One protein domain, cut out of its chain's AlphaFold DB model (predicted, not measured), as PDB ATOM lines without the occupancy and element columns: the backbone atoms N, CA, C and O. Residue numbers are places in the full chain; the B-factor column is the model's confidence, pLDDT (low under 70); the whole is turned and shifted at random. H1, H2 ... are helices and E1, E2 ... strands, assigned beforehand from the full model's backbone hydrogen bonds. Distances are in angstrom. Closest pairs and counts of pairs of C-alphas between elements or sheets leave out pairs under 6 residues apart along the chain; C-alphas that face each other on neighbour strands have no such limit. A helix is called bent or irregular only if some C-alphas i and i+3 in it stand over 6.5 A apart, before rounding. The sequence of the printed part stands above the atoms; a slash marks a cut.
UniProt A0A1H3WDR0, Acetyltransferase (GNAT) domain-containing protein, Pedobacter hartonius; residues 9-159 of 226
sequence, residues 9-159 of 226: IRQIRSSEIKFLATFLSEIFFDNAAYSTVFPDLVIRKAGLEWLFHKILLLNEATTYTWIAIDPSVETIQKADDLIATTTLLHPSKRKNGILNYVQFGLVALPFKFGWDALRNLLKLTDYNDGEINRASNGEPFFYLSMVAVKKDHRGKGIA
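Overview. This is residues 9 to 159 of the 226 residues of the protein "Acetyltransferase (GNAT) domain-containing protein" of Pedobacter hartonius (UniProt A0A1H3WDR0). A twisted sheet of four strands and the long helix H6 spread like the two arms of a V from the link between H6 and E4. H1 and H3 fill the space between, H1 crossing one face of the sheet and H3 packed on H1, while H5 packs on H3. The printed part has 151 residues with six named helices and four named strands, in the order E1 H1 H2 H3 E2 E3 H4 H5 H6 E4; the sheet runs E1 E2 E3 E4, all antiparallel. The class is mixed, helices and strands; the whole is compact, with a radius of gyration of the C-alphas of 15.6 A and spans of 41 by 41 by 30 A.

Along the chain. E1, residues 9 to 11, begins at C-alpha 9 (98.305, 184.731, 148.248). H1 is residues 14 to 27, 20.4 A long, H2 residues 32 to 37, and H3 residues 41 to 58, 25.5 A. E2, residues 63 to 69, 19.2 A, and E3, residues 82 to 89, 20.5 A, form a hairpin. H4 is residues 98 to 103 and H5 residues 106 to 113. H6, residues 115 to 136, is 31.3 A long and begins at C-alpha 115 (129.033, 181.137, 171.426). E4, residues 141 to 149, 24.1 A, ends at C-alpha 149 (110.075, 190.375, 148.292). H1, H3 and H5 are irregular: C-alphas 15 and 18 are 7.3 A apart, 42 and 45 7.4 A, 107 and 110 7.3 A.

Arrangement. In the sheet, N 10 and O 67 of E1 and E2 are 3.1 A apart, N 66 and O 86 of E2 and E3 2.9 A, and N 145 and O 87 of E4 and E3 2.8 A, each within hydrogen-bond range. H1 and the sheet make two layers, a helix on one face of a sheet; its height over the sheet is 9.1 A, and it runs across the strands, at 67 degrees to E4 on the local plane. H1 touches H3, closest at the C-alphas of Ala 21 and Phe 52, 4.9 A, opposite ways at a shallow tilt of 34 degrees, only just short of steep. H3 touches H5, closest at the C-alphas of Lys 54 and Leu 106, 6.5 A, at a shallow tilt of 7 degrees, opposite ways. H5 and H6 touch only at the corner, closest at the C-alphas of Pro 110 and Leu 118, 5.8 A. H2 touches H6, with residues 116 to 124 of H6 alone, closest at the C-alphas of Val 37 and Asn 120, 4.9 A. H6 only grazes the sheet, with residues 132 to 136. H4 is close to H3 but not clearly touching, closest at the C-alphas of Leu 58 and Asn 100, 6.8 A. Every O i to N i+4 pair is within hydrogen-bond range in H4 and H6, against 8 of 10 in H1, 1 of 2 in H2, 12 of 14 in H3 and 2 of 4 in H5.

Size, cuts and confidence. The two C-alphas farthest apart, those of Ser 72 and Asn 137, are 44.1 A apart. The printed part has no cut. The link from E2 to E3, residues 70 to 81, is long. Residues 125 to 131 of H6 stand free. The mean pLDDT of the printed part is 91.4; residues 92 to 97 are under 70.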
ATOM      1  N   ILE A   9      98.027 184.444 146.838       96.12
ATOM      2  CA  ILE A   9      98.305 184.731 148.248       96.12
ATOM      3  C   ILE A   9      97.675 183.644 149.118       96.12
ATOM      4  O   ILE A   9      96.489 183.342 148.978       96.12
ATOM      5  N   ARG A  10      98.462 183.040 150.010       95.94
ATOM      6  CA  ARG A  10      97.981 182.036 150.976       95.94
ATOM      7  C   ARG A  10      98.873 181.957 152.210       95.94
ATOM      8  O   ARG A  10      99.995 182.454 152.195       95.94
ATOM      9  N   GLN A  11      98.400 181.290 153.259       96.62
ATOM     10  CA  GLN A  11      99.257 180.938 154.389       96.62
ATOM     11  C   GLN A  11     100.303 179.892 153.985       96.62
ATOM     12  O   GLN A  11     100.060 179.034 153.121       96.62
ATOM     13  N   ILE A  12     101.479 179.988 154.606       96.94
ATOM     14  CA  ILE A  12     102.528 178.970 154.498       96.94
ATOM     15  C   ILE A  12     102.054 177.669 155.155       96.94
ATOM     16  O   ILE A  12     101.359 177.696 156.170       96.94
ATOM     17  N   ARG A  13     102.426 176.524 154.583       96.19
ATOM     18  CA  ARG A  13     102.200 175.213 155.206       96.19
ATOM     19  C   ARG A  13     103.434 174.799 156.004       96.19
ATOM     20  O   ARG A  13     104.554 175.091 155.589       96.19
ATOM     21  N   SER A  14     103.255 174.023 157.072       95.00
ATOM     22  CA  SER A  14     104.363 173.530 157.911       95.00
ATOM     23  C   SER A  14     105.453 172.821 157.099       95.00
ATOM     24  O   SER A  14     106.645 173.029 157.310       95.00
ATOM     25  N   SER A  15     105.050 172.027 156.100       95.69
ATOM     26  CA  SER A  15     105.958 171.295 155.206       95.69
ATOM     27  C   SER A  15     106.807 172.194 154.296       95.69
ATOM     28  O   SER A  15     107.818 171.739 153.755       95.69
ATOM     29  N   GLU A  16     106.427 173.463 154.139       97.31
ATOM     30  CA  GLU A  16     107.070 174.442 153.260       97.31
ATOM     31  C   GLU A  16     108.009 175.393 154.019       97.31
ATOM     32  O   GLU A  16     108.778 176.123 153.392       97.31
ATOM     33  N   ILE A  17     108.005 175.363 155.361       97.38
ATOM     34  CA  ILE A  17     108.796 176.267 156.215       97.38
ATOM     35  C   ILE A  17     110.286 176.231 155.868       97.38
ATOM     36  O   ILE A  17     110.937 177.273 155.860       97.38
ATOM     37  N   LYS A  18     110.836 175.057 155.532       97.88
ATOM     38  CA  LYS A  18     112.246 174.933 155.132       97.88
ATOM     39  C   LYS A  18     112.586 175.799 153.913       97.88
ATOM     40  O   LYS A  18     113.624 176.444 153.902       97.88
ATOM     41  N   PHE A  19     111.692 175.876 152.927       98.38
ATOM     42  CA  PHE A  19     111.905 176.671 151.718       98.38
ATOM     43  C   PHE A  19     111.755 178.162 151.995       98.38
ATOM     44  O   PHE A  19     112.503 178.968 151.450       98.38
ATOM     45  N   LEU A  20     110.830 178.522 152.889       98.38
ATOM     46  CA  LEU A  20     110.706 179.889 153.377       98.38
ATOM     47  C   LEU A  20     111.963 180.331 154.139       98.38
ATOM     48  O   LEU A  20     112.427 181.449 153.947       98.38
ATOM     49  N   ALA A  21     112.549 179.459 154.958       98.38
ATOM     50  CA  ALA A  21     113.787 179.755 155.668       98.38
ATOM     51  C   ALA A  21     114.964 180.005 154.714       98.38
ATOM     52  O   ALA A  21     115.708 180.966 154.913       98.38
ATOM     53  N   THR A  22     115.098 179.201 153.653       98.50
ATOM     54  CA  THR A  22     116.091 179.431 152.590       98.50
ATOM     55  C   THR A  22     115.824 180.751 151.851       98.50
ATOM     56  O   THR A  22     116.738 181.544 151.653       98.50
ATOM     57  N   PHE A  23     114.569 181.048 151.499       98.44
ATOM     58  CA  PHE A  23     114.196 182.314 150.851       98.44
ATOM     59  C   PHE A  23     114.540 183.539 151.718       98.44
ATOM     60  O   PHE A  23     115.097 184.528 151.239       98.44
ATOM     61  N   LEU A  24     114.239 183.469 153.017       98.25
ATOM     62  CA  LEU A  24     114.561 184.527 153.971       98.25
ATOM     63  C   LEU A  24     116.074 184.671 154.164       98.25
ATOM     64  O   LEU A  24     116.558 185.799 154.211       98.25
ATOM     65  N   SER A  25     116.828 183.569 154.238       98.12
ATOM     66  CA  SER A  25     118.284 183.627 154.422       98.12
ATOM     67  C   SER A  25     118.991 184.318 153.258       98.12
ATOM     68  O   SER A  25     119.968 185.029 153.480       98.12
ATOM     69  N   GLU A  26     118.467 184.177 152.040       96.81
ATOM     70  CA  GLU A  26     118.973 184.856 150.845       96.81
ATOM     71  C   GLU A  26     118.636 186.349 150.839       96.81
ATOM     72  O   GLU A  26     119.495 187.178 150.545       96.81
ATOM     73  N   ILE A  27     117.403 186.717 151.197       95.56
ATOM     74  CA  ILE A  27     116.973 188.124 151.181       95.56
ATOM     75  C   ILE A  27     117.585 188.924 152.332       95.56
ATOM     76  O   ILE A  27     117.931 190.093 152.148       95.56
ATOM     77  N   PHE A  28     117.707 188.314 153.510       95.56
ATOM     78  CA  PHE A  28     118.227 188.957 154.715       95.56
ATOM     79  C   PHE A  28     119.736 188.759 154.910       95.56
ATOM     80  O   PHE A  28     120.262 189.179 155.938       95.56
ATOM     81  N   PHE A  29     120.448 188.184 153.934       96.31
ATOM     82  CA  PHE A  29     121.892 187.931 154.025       96.31
ATOM     83  C   PHE A  29     122.714 189.187 154.370       96.31
ATOM     84  O   PHE A  29     123.619 189.135 155.203       96.31
ATOM     85  N   ASP A  30     122.358 190.327 153.775       93.19
ATOM     86  CA  ASP A  30     123.017 191.623 154.000       93.19
ATOM     87  C   ASP A  30     122.233 192.540 154.950       93.19
ATOM     88  O   ASP A  30     122.535 193.727 155.079       93.19
ATOM     89  N   ASN A  31     121.193 192.032 155.620       91.94
ATOM     90  CA  ASN A  31     120.484 192.833 156.608       91.94
ATOM     91  C   ASN A  31     121.398 193.091 157.811       91.94
ATOM     92  O   ASN A  31     121.962 192.161 158.386       91.94
ATOM     93  N   ALA A  32     121.505 194.358 158.212       90.25
ATOM     94  CA  ALA A  32     122.459 194.775 159.228       90.25
ATOM     95  C   ALA A  32     122.248 194.077 160.584       90.25
ATOM     96  O   ALA A  32     123.214 193.597 161.176       90.25
ATOM     97  N   ALA A  33     120.996 193.915 161.028       89.62
ATOM     98  CA  ALA A  33     120.680 193.222 162.275       89.62
ATOM     99  C   ALA A  33     121.083 191.739 162.232       89.62
ATOM    100  O   ALA A  33     121.625 191.207 163.193       89.62
ATOM    101  N   TYR A  34     120.877 191.063 161.105       92.12
ATOM    102  CA  TYR A  34     121.257 189.657 160.949       92.12
ATOM    103  C   TYR A  34     122.758 189.454 160.706       92.12
ATOM    104  O   TYR A  34     123.328 188.450 161.143       92.12
ATOM    105  N   SER A  35     123.419 190.425 160.074       92.94
ATOM    106  CA  SER A  35     124.869 190.409 159.874       92.94
ATOM    107  C   SER A  35     125.650 190.503 161.187       92.94
ATOM    108  O   SER A  35     126.763 189.992 161.261       92.94
ATOM    109  N   THR A  36     125.067 191.084 162.242       91.94
ATOM    110  CA  THR A  36     125.710 191.139 163.566       91.94
ATOM    111  C   THR A  36     125.595 189.808 164.303       91.94
ATOM    112  O   THR A  36     126.504 189.440 165.044       91.94
ATOM    113  N   VAL A  37     124.525 189.040 164.064       92.81
ATOM    114  CA  VAL A  37     124.373 187.681 164.605       92.81
ATOM    115  C   VAL A  37     125.392 186.733 163.979       92.81
ATOM    116  O   VAL A  37     126.055 185.986 164.696       92.81
ATOM    117  N   PHE A  38     125.557 186.795 162.656       95.62
ATOM    118  CA  PHE A  38     126.495 185.956 161.909       95.62
ATOM    119  C   PHE A  38     127.484 186.822 161.106       95.62
ATOM    120  O   PHE A  38     127.299 187.006 159.897       95.62
ATOM    121  N   PRO A  39     128.538 187.363 161.746       92.62
ATOM    122  CA  PRO A  39     129.474 188.275 161.086       92.62
ATOM    123  C   PRO A  39     130.283 187.596 159.978       92.62
ATOM    124  O   PRO A  39     130.519 188.212 158.939       92.62
ATOM    125  N   ASP A  40     130.640 186.323 160.148       94.06
ATOM    126  CA  ASP A  40     131.377 185.546 159.151       94.06
ATOM    127  C   ASP A  40     130.497 185.194 157.936       94.06
ATOM    128  O   ASP A  40     129.520 184.448 158.035       94.06
ATOM    129  N   LEU A  41     130.883 185.725 156.770       93.44
ATOM    130  CA  LEU A  41     130.206 185.537 155.486       93.44
ATOM    131  C   LEU A  41     130.128 184.070 155.051       93.44
ATOM    132  O   LEU A  41     129.160 183.695 154.389       93.44
ATOM    133  N   VAL A  42     131.116 183.248 155.423       93.50
ATOM    134  CA  VAL A  42     131.190 181.835 155.023       93.50
ATOM    135  C   VAL A  42     130.046 181.046 155.649       93.50
ATOM    136  O   VAL A  42     129.392 180.251 154.973       93.50
ATOM    137  N   ILE A  43     129.762 181.291 156.930       94.81
ATOM    138  CA  ILE A  43     128.721 180.566 157.668       94.81
ATOM    139  C   ILE A  43     127.373 181.290 157.675       94.81
ATOM    140  O   ILE A  43     126.358 180.658 157.972       94.81
ATOM    141  N   ARG A  44     127.328 182.589 157.340       96.31
ATOM    142  CA  ARG A  44     126.133 183.438 157.491       96.31
ATOM    143  C   ARG A  44     124.893 182.860 156.829       96.31
ATOM    144  O   ARG A  44     123.855 182.792 157.479       96.31
ATOM    145  N   LYS A  45     124.978 182.407 155.573       96.88
ATOM    146  CA  LYS A  45     123.800 181.864 154.870       96.88
ATOM    147  C   LYS A  45     123.236 180.647 155.607       96.88
ATOM    148  O   LYS A  45     122.041 180.602 155.882       96.88
ATOM    149  N   ALA A  46     124.101 179.701 155.976       97.38
ATOM    150  CA  ALA A  46     123.708 178.497 156.702       97.38
ATOM    151  C   ALA A  46     123.176 178.814 158.112       97.38
ATOM    152  O   ALA A  46     122.199 178.208 158.552       97.38
ATOM    153  N   GLY A  47     123.788 179.782 158.800       97.31
ATOM    154  CA  GLY A  47     123.345 180.290 160.100       97.31
ATOM    155  C   GLY A  47     121.954 180.906 160.041       97.31
ATOM    156  O   GLY A  47     121.080 180.531 160.825       97.31
ATOM    157  N   LEU A  48     121.718 181.789 159.070       97.88
ATOM    158  CA  LEU A  48     120.422 182.428 158.856       97.88
ATOM    159  C   LEU A  48     119.351 181.429 158.444       97.88
ATOM    160  O   LEU A  48     118.265 181.451 159.009       97.88
ATOM    161  N   GLU A  49     119.645 180.532 157.508       98.19
ATOM    162  CA  GLU A  49     118.696 179.499 157.091       98.19
ATOM    163  C   GLU A  49     118.294 178.607 158.267       98.19
ATOM    164  O   GLU A  49     117.106 178.373 158.503       98.19
ATOM    165  N   TRP A  50     119.272 178.164 159.062       97.94
ATOM    166  CA  TRP A  50     118.998 177.392 160.266       97.94
ATOM    167  C   TRP A  50     118.162 178.190 161.271       97.94
ATOM    168  O   TRP A  50     117.163 177.674 161.775       97.94
ATOM    169  N   LEU A  51     118.532 179.447 161.536       96.75
ATOM    170  CA  LEU A  51     117.835 180.310 162.485       96.75
ATOM    171  C   LEU A  51     116.391 180.564 162.045       96.75
ATOM    172  O   LEU A  51     115.483 180.306 162.831       96.75
ATOM    173  N   PHE A  52     116.169 180.996 160.799       97.50
ATOM    174  CA  PHE A  52     114.837 181.233 160.239       97.50
ATOM    175  C   PHE A  52     113.969 179.982 160.315       97.50
ATOM    176  O   PHE A  52     112.829 180.055 160.769       97.50
ATOM    177  N   HIS A  53     114.516 178.818 159.965       97.50
ATOM    178  CA  HIS A  53     113.793 177.556 160.079       97.50
ATOM    179  C   HIS A  53     113.355 177.293 161.525       97.50
ATOM    180  O   HIS A  53     112.194 176.960 161.769       97.50
ATOM    181  N   LYS A  54     114.250 177.483 162.503       95.44
ATOM    182  CA  LYS A  54     113.924 177.249 163.915       95.44
ATOM    183  C   LYS A  54     112.899 178.233 164.462       95.44
ATOM    184  O   LYS A  54     111.971 177.798 165.136       95.44
ATOM    185  N   ILE A  55     113.034 179.524 164.170       92.56
ATOM    186  CA  ILE A  55     112.099 180.536 164.681       92.56
ATOM    187  C   ILE A  55     110.729 180.452 164.003       92.56
ATOM    188  O   ILE A  55     109.728 180.715 164.660       92.56
ATOM    189  N   LEU A  56     110.657 180.055 162.727       94.44
ATOM    190  CA  LEU A  56     109.382 179.842 162.039       94.44
ATOM    191  C   LEU A  56     108.629 178.646 162.627       94.44
ATOM    192  O   LEU A  56     107.446 178.777 162.913       94.44
ATOM    193  N   LEU A  57     109.311 177.521 162.878       93.44
ATOM    194  CA  LEU A  57     108.700 176.365 163.547       93.44
ATOM    195  C   LEU A  57     108.263 176.696 164.978       93.44
ATOM    196  O   LEU A  57     107.147 176.383 165.378       93.44
ATOM    197  N   LEU A  58     109.133 177.368 165.738       90.25
ATOM    198  CA  LEU A  58     108.848 177.780 167.112       90.25
ATOM    199  C   LEU A  58     107.593 178.661 167.195       90.25
ATOM    200  O   LEU A  58     106.813 178.550 168.139       90.25
ATOM    201  N   ASN A  59     107.423 179.558 166.223       88.75
ATOM    202  CA  ASN A  59     106.359 180.555 166.219       88.75
ATOM    203  C   ASN A  59     105.181 180.183 165.311       88.75
ATOM    204  O   ASN A  59     104.278 180.997 165.126       88.75
ATOM    205  N   GLU A  60     105.147 178.976 164.749       89.62
ATOM    206  CA  GLU A  60     104.095 178.561 163.818       89.62
ATOM    207  C   GLU A  60     102.706 178.651 164.465       89.62
ATOM    208  O   GLU A  60     101.776 179.218 163.898       89.62
ATOM    209  N   ALA A  61     102.583 178.191 165.713       86.50
ATOM    210  CA  ALA A  61     101.333 178.281 166.464       86.50
ATOM    211  C   ALA A  61     100.971 179.724 166.860       86.50
ATOM    212  O   ALA A  61      99.814 179.995 167.200       86.50
ATOM    213  N   THR A  62     101.937 180.650 166.845       87.38
ATOM    214  CA  THR A  62     101.784 182.021 167.348       87.38
ATOM    215  C   THR A  62     101.731 183.105 166.279       87.38
ATOM    216  O   THR A  62     101.419 184.258 166.592       87.38
ATOM    217  N   THR A  63     101.948 182.733 165.021       91.75
ATOM    218  CA  THR A  63     102.053 183.673 163.909       91.75
ATOM    219  C   THR A  63     101.111 183.343 162.769       91.75
ATOM    220  O   THR A  63     100.694 182.205 162.577       91.75
ATOM    221  N   TYR A  64     100.807 184.364 161.976       94.38
ATOM    222  CA  TYR A  64     100.221 184.211 160.655       94.38
ATOM    223  C   TYR A  64     101.278 184.574 159.627       94.38
ATOM    224  O   TYR A  64     101.586 185.750 159.428       94.38
ATOM    225  N   THR A  65     101.844 183.560 158.980       96.88
ATOM    226  CA  THR A  65     102.807 183.758 157.898       96.88
ATOM    227  C   THR A  65     102.109 183.570 156.560       96.88
ATOM    228  O   THR A  65     101.613 182.484 156.251       96.88
ATOM    229  N   TRP A  66     102.058 184.644 155.779       97.75
ATOM    230  CA  TRP A  66     101.444 184.683 154.458       97.75
ATOM    231  C   TRP A  66     102.507 184.843 153.388       97.75
ATOM    232  O   TRP A  66     103.461 185.598 153.551       97.75
ATOM    233  N   ILE A  67     102.303 184.156 152.274       98.00
ATOM    234  CA  ILE A  67     103.209 184.134 151.132       98.00
ATOM    235  C   ILE A  67     102.480 184.545 149.858       98.00
ATOM    236  O   ILE A  67     101.269 184.348 149.734       98.00
ATOM    237  N   ALA A  68     103.239 185.075 148.904       97.56
ATOM    238  CA  ALA A  68     102.817 185.266 147.525       97.56
ATOM    239  C   ALA A  68     103.674 184.387 146.607       97.56
ATOM    240  O   ALA A  68     104.905 184.383 146.719       97.56
ATOM    241  N   ILE A  69     103.011 183.656 145.716       96.88
ATOM    242  CA  ILE A  69     103.613 182.716 144.761       96.88
ATOM    243  C   ILE A  69     102.951 182.865 143.388       96.88
ATOM    244  O   ILE A  69     101.868 183.448 143.271       96.88
ATOM    245  N   ASP A  70     103.594 182.329 142.352       94.50
ATOM    246  CA  ASP A  70     102.971 182.203 141.033       94.50
ATOM    247  C   ASP A  70     101.721 181.297 141.125       94.50
ATOM    248  O   ASP A  70     101.772 180.262 141.802       94.50
ATOM    249  N   PRO A  71     100.589 181.640 140.480       92.81
ATOM    250  CA  PRO A  71      99.396 180.790 140.433       92.81
ATOM    251  C   PRO A  71      99.628 179.349 139.992       92.81
ATOM    252  O   PRO A  71      98.896 178.468 140.448       92.81
ATOM    253  N   SER A  72     100.618 179.099 139.129       92.62
ATOM    254  CA  SER A  72     100.956 177.750 138.669       92.62
ATOM    255  C   SER A  72     101.611 176.903 139.762       92.62
ATOM    256  O   SER A  72     101.682 175.681 139.634       92.62
ATOM    257  N   VAL A  73     102.103 177.524 140.838       93.69
ATOM    258  CA  VAL A  73     102.696 176.832 141.981       93.69
ATOM    259  C   VAL A  73     101.596 176.468 142.975       93.69
ATOM    260  O   VAL A  73     101.034 177.300 143.694       93.69
ATOM    261  N   GLU A  74     101.293 175.178 143.064       89.81
ATOM    262  CA  GLU A  74     100.366 174.679 144.078       89.81
ATOM    263  C   GLU A  74     101.051 174.485 145.437       89.81
ATOM    264  O   GLU A  74     100.544 174.939 146.470       89.81
ATOM    265  N   THR A  75     102.223 173.851 145.420       93.50
ATOM    266  CA  THR A  75     103.035 173.524 146.596       93.50
ATOM    267  C   THR A  75     104.464 173.972 146.347       93.50
ATOM    268  O   THR A  75     105.007 173.713 145.274       93.50
ATOM    269  N   ILE A  76     105.065 174.629 147.337       96.44
ATOM    270  CA  ILE A  76     106.451 175.092 147.251       96.44
ATOM    271  C   ILE A  76     107.379 173.883 147.322       96.44
ATOM    272  O   ILE A  76     107.299 173.085 148.259       96.44
ATOM    273  N   GLN A  77     108.275 173.768 146.347       95.19
ATOM    274  CA  GLN A  77     109.292 172.717 146.280       95.19
ATOM    275  C   GLN A  77     110.716 173.274 146.349       95.19
ATOM    276  O   GLN A  77     111.662 172.512 146.555       95.19
ATOM    277  N   LYS A  78     110.879 174.589 146.190       96.62
ATOM    278  CA  LYS A  78     112.150 175.303 146.338       96.62
ATOM    279  C   LYS A  78     111.913 176.754 146.747       96.62
ATOM    280  O   LYS A  78     110.847 177.312 146.509       96.62
ATOM    281  N   ALA A  79     112.937 177.385 147.322       96.19
ATOM    282  CA  ALA A  79     112.892 178.794 147.717       96.19
ATOM    283  C   ALA A  79     112.489 179.723 146.560       96.19
ATOM    284  O   ALA A  79     111.765 180.689 146.766       96.19
ATOM    285  N   ASP A  80     112.900 179.390 145.334       95.38
ATOM    286  CA  ASP A  80     112.612 180.179 144.137       95.38
ATOM    287  C   ASP A  80     111.133 180.275 143.763       95.38
ATOM    288  O   ASP A  80     110.777 181.199 143.029       95.38
ATOM    289  N   ASP A  81     110.299 179.356 144.256       96.50
ATOM    290  CA  ASP A  81     108.853 179.386 144.028       96.50
ATOM    291  C   ASP A  81     108.178 180.509 144.845       96.50
ATOM    292  O   ASP A  81     107.045 180.900 144.557       96.50
ATOM    293  N   LEU A  82     108.866 181.034 145.869       97.75
ATOM    294  CA  LEU A  82     108.416 182.158 146.686       97.75
ATOM    295  C   LEU A  82     108.746 183.488 146.009       97.75
ATOM    296  O   LEU A  82     109.884 183.760 145.623       97.75
ATOM    297  N   ILE A  83     107.744 184.363 145.937       97.69
ATOM    298  CA  ILE A  83     107.898 185.730 145.424       97.69
ATOM    299  C   ILE A  83     107.941 186.727 146.579       97.69
ATOM    300  O   ILE A  83     108.757 187.653 146.575       97.69
ATOM    301  N   ALA A  84     107.079 186.550 147.578       98.00
ATOM    302  CA  ALA A  84     107.064 187.390 148.766       98.00
ATOM    303  C   ALA A  84     106.548 186.646 149.995       98.00
ATOM    304  O   ALA A  84     105.864 185.628 149.882       98.00
ATOM    305  N   THR A  85     106.850 187.189 151.169       98.31
ATOM    306  CA  THR A  85     106.350 186.705 152.455       98.31
ATOM    307  C   THR A  85     106.187 187.851 153.447       98.31
ATOM    308  O   THR A  85     106.784 188.923 153.293       98.31
ATOM    309  N   THR A  86     105.361 187.618 154.455       97.50
ATOM    310  CA  THR A  86     105.192 188.470 155.627       97.50
ATOM    311  C   THR A  86     104.696 187.626 156.797       97.50
ATOM    312  O   THR A  86     103.904 186.698 156.612       97.50
ATOM    313  N   THR A  87     105.099 187.982 158.012       96.19
ATOM    314  CA  THR A  87     104.727 187.261 159.232       96.19
ATOM    315  C   THR A  87     104.137 188.225 160.252       96.19
ATOM    316  O   THR A  87     104.748 189.235 160.591       96.19
ATOM    317  N   LEU A  88     102.952 187.903 160.766       94.56
ATOM    318  CA  LEU A  88     102.274 188.666 161.811       94.56
ATOM    319  C   LEU A  88     102.261 187.877 163.117       94.56
ATOM    320  O   LEU A  88     101.715 186.776 163.166       94.56
ATOM    321  N   LEU A  89     102.833 188.444 164.173       91.19
ATOM    322  CA  LEU A  89     102.740 187.917 165.533       91.19
ATOM    323  C   LEU A  89     101.484 188.475 166.196       91.19
ATOM    324  O   LEU A  89     101.243 189.681 166.161       91.19
ATOM    325  N   HIS A  90     100.703 187.585 166.803       86.38
ATOM    326  CA  HIS A  90      99.419 187.911 167.415       86.38
ATOM    327  C   HIS A  90      99.566 188.398 168.876       86.38
ATOM    328  O   HIS A  90     100.292 187.752 169.635       86.38
ATOM    329  N   PRO A  91      98.820 189.441 169.313       78.81
ATOM    330  CA  PRO A  91      98.931 190.042 170.652       78.81
ATOM    331  C   PRO A  91      98.710 189.052 171.799       78.81
ATOM    332  O   PRO A  91      99.436 189.048 172.787       78.81
ATOM    333  N   SER A  92      97.710 188.180 171.671       65.88
ATOM    334  CA  SER A  92      97.260 187.308 172.769       65.88
ATOM    335  C   SER A  92      98.005 185.975 172.863       65.88
ATOM    336  O   SER A  92      97.633 185.120 173.669       65.88
ATOM    337  N   LYS A  93      99.020 185.733 172.020       63.59
ATOM    338  CA  LYS A  93      99.696 184.432 171.993       63.59
ATOM    339  C   LYS A  93     100.946 184.464 172.872       63.59
ATOM    340  O   LYS A  93     101.850 185.267 172.676       63.59
ATOM    341  N   ARG A  94     100.938 183.600 173.898       56.41
ATOM    342  CA  ARG A  94     101.929 183.559 174.986       56.41
ATOM    343  C   ARG A  94     103.357 183.471 174.447       56.41
ATOM    344  O   ARG A  94     103.619 182.723 173.506       56.41
ATOM    345  N   LYS A  95     104.285 184.168 175.115       63.66
ATOM    346  CA  LYS A  95     105.726 183.980 174.908       63.66
ATOM    347  C   LYS A  95     106.065 182.495 175.065       63.66
ATOM    348  O   LYS A  95     105.579 181.831 175.983       63.66
ATOM    349  N   ASN A  96     106.887 181.985 174.155       66.81
ATOM    350  CA  ASN A  96     107.336 180.600 174.190       66.81
ATOM    351  C   ASN A  96     108.053 180.299 175.511       66.81
ATOM    352  O   ASN A  96     108.921 181.059 175.938       66.81
ATOM    353  N   GLY A  97     107.701 179.184 176.151       69.12
ATOM    354  CA  GLY A  97     108.429 178.699 177.321       69.12
ATOM    355  C   GLY A  97     109.810 178.171 176.931       69.12
ATOM    356  O   GLY A  97     110.028 177.785 175.783       69.12
ATOM    357  N   ILE A  98     110.732 178.086 177.895       72.62
ATOM    358  CA  ILE A  98     112.105 177.574 177.689       72.62
ATOM    359  C   ILE A  98     112.098 176.183 177.030       72.62
ATOM    360  O   ILE A  98     112.915 175.903 176.154       72.62
ATOM    361  N   LEU A  99     111.129 175.332 177.387       77.44
ATOM    362  CA  LEU A  99     110.981 173.996 176.808       77.44
ATOM    363  C   LEU A  99     110.756 174.025 175.287       77.44
ATOM    364  O   LEU A  99     111.273 173.160 174.587       77.44
ATOM    365  N   ASN A 100     110.079 175.048 174.756       79.88
ATOM    366  CA  ASN A 100     109.874 175.190 173.314       79.88
ATOM    367  C   ASN A 100     111.211 175.471 172.609       79.88
ATOM    368  O   ASN A 100     111.503 174.884 171.570       79.88
ATOM    369  N   TYR A 101     112.084 176.295 173.196       82.81
ATOM    370  CA  TYR A 101     113.418 176.546 172.635       82.81
ATOM    371  C   TYR A 101     114.256 175.264 172.550       82.81
ATOM    372  O   TYR A 101     114.984 175.065 171.573       82.81
ATOM    373  N   VAL A 102     114.124 174.372 173.538       83.06
ATOM    374  CA  VAL A 102     114.753 173.043 173.517       83.06
ATOM    375  C   VAL A 102     114.111 172.160 172.447       83.06
ATOM    376  O   VAL A 102     114.825 171.636 171.595       83.06
ATOM    377  N   GLN A 103     112.779 172.040 172.438       84.94
ATOM    378  CA  GLN A 103     112.019 171.189 171.513       84.94
ATOM    379  C   GLN A 103     112.290 171.533 170.045       84.94
ATOM    380  O   GLN A 103     112.482 170.642 169.217       84.94
ATOM    381  N   PHE A 104     112.347 172.823 169.716       85.62
ATOM    382  CA  PHE A 104     112.632 173.276 168.355       85.62
ATOM    383  C   PHE A 104     114.138 173.331 168.051       85.62
ATOM    384  O   PHE A 104     114.535 173.500 166.896       85.62
ATOM    385  N   GLY A 105     114.995 173.081 169.044       87.50
ATOM    386  CA  GLY A 105     116.435 172.894 168.878       87.50
ATOM    387  C   GLY A 105     117.243 174.187 168.805       87.50
ATOM    388  O   GLY A 105     118.375 174.149 168.329       87.50
ATOM    389  N   LEU A 106     116.709 175.320 169.275       88.88
ATOM    390  CA  LEU A 106     117.444 176.593 169.329       88.88
ATOM    391  C   LEU A 106     118.658 176.527 170.264       88.88
ATOM    392  O   LEU A 106     119.661 177.194 170.021       88.88
ATOM    393  N   VAL A 107     118.623 175.643 171.263       90.69
ATOM    394  CA  VAL A 107     119.761 175.365 172.154       90.69
ATOM    395  C   VAL A 107     120.992 174.799 171.432       90.69
ATOM    396  O   VAL A 107     122.084 174.813 171.990       90.69
ATOM    397  N   ALA A 108     120.849 174.335 170.183       94.12
ATOM    398  CA  ALA A 108     121.969 173.860 169.373       94.12
ATOM    399  C   ALA A 108     122.774 174.990 168.697       94.12
ATOM    400  O   ALA A 108     123.806 174.707 168.087       94.12
ATOM    401  N   LEU A 109     122.332 176.252 168.795       94.31
ATOM    402  CA  LEU A 109     122.990 177.411 168.180       94.31
ATOM    403  C   LEU A 109     124.491 177.520 168.527       94.31
ATOM    404  O   LEU A 109     125.287 177.540 167.585       94.31
ATOM    405  N   PRO A 110     124.922 177.520 169.810       95.12
ATOM    406  CA  PRO A 110     126.341 177.663 170.143       95.12
ATOM    407  C   PRO A 110     127.201 176.497 169.643       95.12
ATOM    408  O   PRO A 110     128.362 176.695 169.299       95.12
ATOM    409  N   PHE A 111     126.636 175.293 169.535       95.50
ATOM    410  CA  PHE A 111     127.350 174.116 169.032       95.50
ATOM    411  C   PHE A 111     127.485 174.104 167.505       95.50
ATOM    412  O   PHE A 111     128.389 173.464 166.977       95.50
ATOM    413  N   LYS A 112     126.583 174.784 166.786       94.75
ATOM    414  CA  LYS A 112     126.597 174.861 165.318       94.75
ATOM    415  C   LYS A 112     127.354 176.070 164.784       94.75
ATOM    416  O   LYS A 112     128.014 175.951 163.759       94.75
ATOM    417  N   PHE A 113     127.226 177.213 165.450       95.69
ATOM    418  CA  PHE A 113     127.697 178.505 164.940       95.69
ATOM    419  C   PHE A 113     128.522 179.298 165.962       95.69
ATOM    420  O   PHE A 113     128.881 180.443 165.704       95.69
ATOM    421  N   GLY A 114     128.843 178.695 167.110       95.00
ATOM    422  CA  GLY A 114     129.685 179.296 168.140       95.00
ATOM    423  C   GLY A 114     128.924 180.135 169.168       95.00
ATOM    424  O   GLY A 114     127.789 180.573 168.968       95.00
ATOM    425  N   TRP A 115     129.580 180.364 170.306       95.06
ATOM    426  CA  TRP A 115     129.033 181.137 171.426       95.06
ATOM    427  C   TRP A 115     128.789 182.608 171.085       95.06
ATOM    428  O   TRP A 115     127.843 183.199 171.605       95.06
ATOM    429  N   ASP A 116     129.581 183.177 170.178       93.88
ATOM    430  CA  ASP A 116     129.403 184.560 169.734       93.88
ATOM    431  C   ASP A 116     128.073 184.750 168.999       93.88
ATOM    432  O   ASP A 116     127.362 185.716 169.272       93.88
ATOM    433  N   ALA A 117     127.667 183.792 168.156       93.75
ATOM    434  CA  ALA A 117     126.371 183.839 167.478       93.75
ATOM    435  C   ALA A 117     125.204 183.828 168.478       93.75
ATOM    436  O   ALA A 117     124.240 184.577 168.317       93.75
ATOM    437  N   LEU A 118     125.303 183.028 169.548       93.75
ATOM    438  CA  LEU A 118     124.312 183.037 170.628       93.75
ATOM    439  C   LEU A 118     124.287 184.379 171.357       93.75
ATOM    440  O   LEU A 118     123.215 184.954 171.533       93.75
ATOM    441  N   ARG A 119     125.452 184.899 171.754       92.88
ATOM    442  CA  ARG A 119     125.546 186.189 172.442       92.88
ATOM    443  C   ARG A 119     124.962 187.322 171.596       92.88
ATOM    444  O   ARG A 119     124.204 188.136 172.117       92.88
ATOM    445  N   ASN A 120     125.289 187.364 170.309       92.44
ATOM    446  CA  ASN A 120     124.812 188.396 169.395       92.44
ATOM    447  C   ASN A 120     123.306 188.273 169.135       92.44
ATOM    448  O   ASN A 120     122.612 189.287 169.108       92.44
ATOM    449  N   LEU A 121     122.778 187.048 169.025       91.62
ATOM    450  CA  LEU A 121     121.335 186.820 168.922       91.62
ATOM    451  C   LEU A 121     120.586 187.283 170.179       91.62
ATOM    452  O   LEU A 121     119.536 187.913 170.057       91.62
ATOM    453  N   LEU A 122     121.108 186.983 171.373       90.31
ATOM    454  CA  LEU A 122     120.502 187.423 172.634       90.31
ATOM    455  C   LEU A 122     120.498 188.949 172.738       90.31
ATOM    456  O   LEU A 122     119.446 189.524 172.984       90.31
ATOM    457  N   LYS A 123     121.619 189.610 172.428       89.06
ATOM    458  CA  LYS A 123     121.691 191.079 172.373       89.06
ATOM    459  C   LYS A 123     120.668 191.684 171.413       89.06
ATOM    460  O   LYS A 123     119.996 192.650 171.759       89.06
ATOM    461  N   LEU A 124     120.553 191.122 170.207       88.38
ATOM    462  CA  LEU A 124     119.586 191.583 169.214       88.38
ATOM    463  C   LEU A 124     118.143 191.396 169.708       88.38
ATOM    464  O   LEU A 124     117.309 192.277 169.518       88.38
ATOM    465  N   THR A 125     117.858 190.255 170.337       86.56
ATOM    466  CA  THR A 125     116.535 189.950 170.897       86.56
ATOM    467  C   THR A 125     116.195 190.900 172.040       86.56
ATOM    468  O   THR A 125     115.121 191.487 172.018       86.56
ATOM    469  N   ASP A 126     117.113 191.118 172.983       85.81
ATOM    470  CA  ASP A 126     116.912 192.016 174.124       85.81
ATOM    471  C   ASP A 126     116.687 193.465 173.674       85.81
ATOM    472  O   ASP A 126     115.795 194.145 174.186       85.81
ATOM    473  N   TYR A 127     117.455 193.929 172.682       86.44
ATOM    474  CA  TYR A 127     117.259 195.248 172.084       86.44
ATOM    475  C   TYR A 127     115.864 195.372 171.452       86.44
ATOM    476  O   TYR A 127     115.116 196.292 171.787       86.44
ATOM    477  N   ASN A 128     115.483 194.417 170.596       85.06
ATOM    478  CA  ASN A 128     114.181 194.426 169.925       85.06
ATOM    479  C   ASN A 128     113.013 194.326 170.916       85.06
ATOM    480  O   ASN A 128     112.035 195.057 170.773       85.06
ATOM    481  N   ASP A 129     113.104 193.464 171.930       84.50
ATOM    482  CA  ASP A 129     112.083 193.346 172.975       84.50
ATOM    483  C   ASP A 129     111.950 194.667 173.748       84.50
ATOM    484  O   ASP A 129     110.835 195.111 174.020       84.50
ATOM    485  N   GLY A 130     113.065 195.333 174.068       85.19
ATOM    486  CA  GLY A 130     113.068 196.647 174.712       85.19
ATOM    487  C   GLY A 130     112.364 197.725 173.881       85.19
ATOM    488  O   GLY A 130     111.493 198.424 174.402       85.19
ATOM    489  N   GLU A 131     112.702 197.825 172.595       84.75
ATOM    490  CA  GLU A 131     112.068 198.736 171.628       84.75
ATOM    491  C   GLU A 131     110.561 198.479 171.509       84.75
ATOM    492  O   GLU A 131     109.745 199.389 171.658       84.75
ATOM    493  N   ILE A 132     110.172 197.220 171.300       85.31
ATOM    494  CA  ILE A 132     108.772 196.821 171.126       85.31
ATOM    495  C   ILE A 132     107.964 197.084 172.405       85.31
ATOM    496  O   ILE A 132     106.829 197.560 172.326       85.31
ATOM    497  N   ASN A 133     108.533 196.824 173.585       85.19
ATOM    498  CA  ASN A 133     107.875 197.106 174.862       85.19
ATOM    499  C   ASN A 133     107.662 198.613 175.079       85.19
ATOM    500  O   ASN A 133     106.594 199.014 175.543       85.19
ATOM    501  N   ARG A 134     108.633 199.461 174.708       86.31
ATOM    502  CA  ARG A 134     108.460 200.925 174.741       86.31
ATOM    503  C   ARG A 134     107.390 201.387 173.753       86.31
ATOM    504  O   ARG A 134     106.497 202.148 174.116       86.31
ATOM    505  N   ALA A 135     107.446 200.886 172.522       86.69
ATOM    506  CA  ALA A 135     106.537 201.240 171.434       86.69
ATOM    507  C   ALA A 135     105.074 200.832 171.680       86.69
ATOM    508  O   ALA A 135     104.133 201.543 171.283       86.69
ATOM    509  N   SER A 136     104.871 199.674 172.311       84.25
ATOM    510  CA  SER A 136     103.543 199.187 172.676       84.25
ATOM    511  C   SER A 136     102.942 199.979 173.830       84.25
ATOM    512  O   SER A 136     101.725 200.137 173.864       84.25
ATOM    513  N   ASN A 137     103.771 200.533 174.722       84.38
ATOM    514  CA  ASN A 137     103.337 201.238 175.930       84.38
ATOM    515  C   ASN A 137     102.383 200.388 176.796       84.38
ATOM    516  O   ASN A 137     101.431 200.899 177.376       84.38
ATOM    517  N   GLY A 138     102.605 199.070 176.834       80.50
ATOM    518  CA  GLY A 138     101.761 198.126 177.576       80.50
ATOM    519  C   GLY A 138     100.427 197.773 176.906       80.50
ATOM    520  O   GLY A 138      99.727 196.895 177.404       80.50
ATOM    521  N   GLU A 139     100.092 198.394 175.774       83.31
ATOM    522  CA  GLU A 139      98.875 198.093 175.017       83.31
ATOM    523  C   GLU A 139      99.033 196.814 174.179       83.31
ATOM    524  O   GLU A 139     100.128 196.545 173.673       83.31
ATOM    525  N   PRO A 140      97.950 196.052 173.931       83.88
ATOM    526  CA  PRO A 140      97.975 194.938 172.992       83.88
ATOM    527  C   PRO A 140      98.427 195.376 171.593       83.88
ATOM    528  O   PRO A 140      97.980 196.393 171.051       83.88
ATOM    529  N   PHE A 141      99.311 194.587 170.985       88.19
ATOM    530  CA  PHE A 141      99.820 194.876 169.651       88.19
ATOM    531  C   PHE A 141     100.015 193.623 168.802       88.19
ATOM    532  O   PHE A 141     100.448 192.573 169.270       88.19
ATOM    533  N   PHE A 142      99.760 193.774 167.511       92.12
ATOM    534  CA  PHE A 142     100.325 192.910 166.493       92.12
ATOM    535  C   PHE A 142     101.751 193.353 166.170       92.12
ATOM    536  O   PHE A 142     102.031 194.553 166.110       92.12
ATOM    537  N   TYR A 143     102.643 192.403 165.896       92.94
ATOM    538  CA  TYR A 143     103.991 192.709 165.412       92.94
ATOM    539  C   TYR A 143     104.220 192.135 164.019       92.94
ATOM    540  O   TYR A 143     104.119 190.927 163.797       92.94
ATOM    541  N   LEU A 144     104.519 193.018 163.074       95.00
ATOM    542  CA  LEU A 144     104.820 192.677 161.696       95.00
ATOM    543  C   LEU A 144     106.321 192.415 161.545       95.00
ATOM    544  O   LEU A 144     107.158 193.249 161.885       95.00
ATOM    545  N   SER A 145     106.657 191.252 160.999       93.06
ATOM    546  CA  SER A 145     108.030 190.782 160.831       93.06
ATOM    547  C   SER A 145     108.210 190.049 159.501       93.06
ATOM    548  O   SER A 145     107.243 189.739 158.806       93.06
ATOM    549  N   MET A 146     109.470 189.783 159.137       94.00
ATOM    550  CA  MET A 146     109.850 188.977 157.965       94.00
ATOM    551  C   MET A 146     109.183 189.414 156.651       94.00
ATOM    552  O   MET A 146     108.843 188.589 155.809       94.00
ATOM    553  N   VAL A 147     109.002 190.724 156.457       96.19
ATOM    554  CA  VAL A 147     108.485 191.271 155.198       96.19
ATOM    555  C   VAL A 147     109.590 191.208 154.149       96.19
ATOM    556  O   VAL A 147     110.587 191.927 154.242       96.19
ATOM    557  N   ALA A 148     109.420 190.347 153.149       96.19
ATOM    558  CA  ALA A 148     110.422 190.130 152.114       96.19
ATOM    559  C   ALA A 148     109.787 189.950 150.733       96.19
ATOM    560  O   ALA A 148     108.743 189.319 150.589       96.19
ATOM    561  N   VAL A 149     110.444 190.504 149.711       96.31
ATOM    562  CA  VAL A 149     110.075 190.375 148.292       96.31
ATOM    563  C   VAL A 149     111.328 190.059 147.481       96.31
ATOM    564  O   VAL A 149     112.365 190.725 147.649       96.31
ATOM    565  N   LYS A 150     111.217 189.073 146.583       95.25
ATOM    566  CA  LYS A 150     112.267 188.662 145.645       95.25
ATOM    567  C   LYS A 150     112.764 189.866 144.842       95.25
ATOM    568  O   LYS A 150     111.973 190.720 144.441       95.25
ATOM    569  N   LYS A 151     114.083 189.988 144.661       92.75
ATOM    570  CA  LYS A 151     114.741 191.215 144.163       92.75
ATOM    571  C   LYS A 151     114.193 191.697 142.813       92.75
ATOM    572  O   LYS A 151     113.941 192.886 142.655       92.75
ATOM    573  N   ASP A 152     113.981 190.771 141.891       93.56
ATOM    574  CA  ASP A 152     113.420 190.950 140.544       93.56
ATOM    575  C   ASP A 152     111.903 191.244 140.519       93.56
ATOM    576  O   ASP A 152     111.358 191.633 139.487       93.56
ATOM    577  N   HIS A 153     111.223 191.126 141.661       93.75
ATOM    578  CA  HIS A 153     109.794 191.407 141.826       93.75
ATOM    579  C   HIS A 153     109.519 192.689 142.640       93.75
ATOM    580  O   HIS A 153     108.367 193.066 142.868       93.75
ATOM    581  N   ARG A 154     110.561 193.402 143.088       92.00
ATOM    582  CA  ARG A 154     110.416 194.653 143.854       92.00
ATOM    583  C   ARG A 154     109.869 195.792 142.988       92.00
ATOM    584  O   ARG A 154     109.970 195.780 141.769       92.00
ATOM    585  N   GLY A 155     109.268 196.791 143.636       89.75
ATOM    586  CA  GLY A 155     108.698 197.965 142.955       89.75
ATOM    587  C   GLY A 155     107.334 197.735 142.289       89.75
ATOM    588  O   GLY A 155     106.729 198.692 141.822       89.75
ATOM    589  N   LYS A 156     106.807 196.504 142.306       91.50
ATOM    590  CA  LYS A 156     105.520 196.130 141.692       91.50
ATOM    591  C   LYS A 156     104.302 196.206 142.633       91.50
ATOM    592  O   LYS A 156     103.242 195.685 142.316       91.50
ATOM    593  N   GLY A 157     104.452 196.773 143.833       92.06
ATOM    594  CA  GLY A 157     103.370 196.841 144.831       92.06
ATOM    595  C   GLY A 157     103.044 195.520 145.550       92.06
ATOM    596  O   GLY A 157     102.131 195.484 146.367       92.06
ATOM    597  N   ILE A 158     103.809 194.446 145.318       94.81
ATOM    598  CA  ILE A 158     103.560 193.111 145.896       94.81
ATOM    599  C   ILE A 158     103.546 193.132 147.432       94.81
ATOM    600  O   ILE A 158     102.628 192.584 148.037       94.81
ATOM    601  N   ALA A 159     104.518 193.801 148.067       93.81
ATOM    602  CA  ALA A 159     104.546 193.936 149.526       93.81
ATOM    603  C   ALA A 159     103.288 194.643 150.050       93.81
ATOM    604  O   ALA A 159     102.665 194.170 150.992       93.81
TER     605      ALA A 159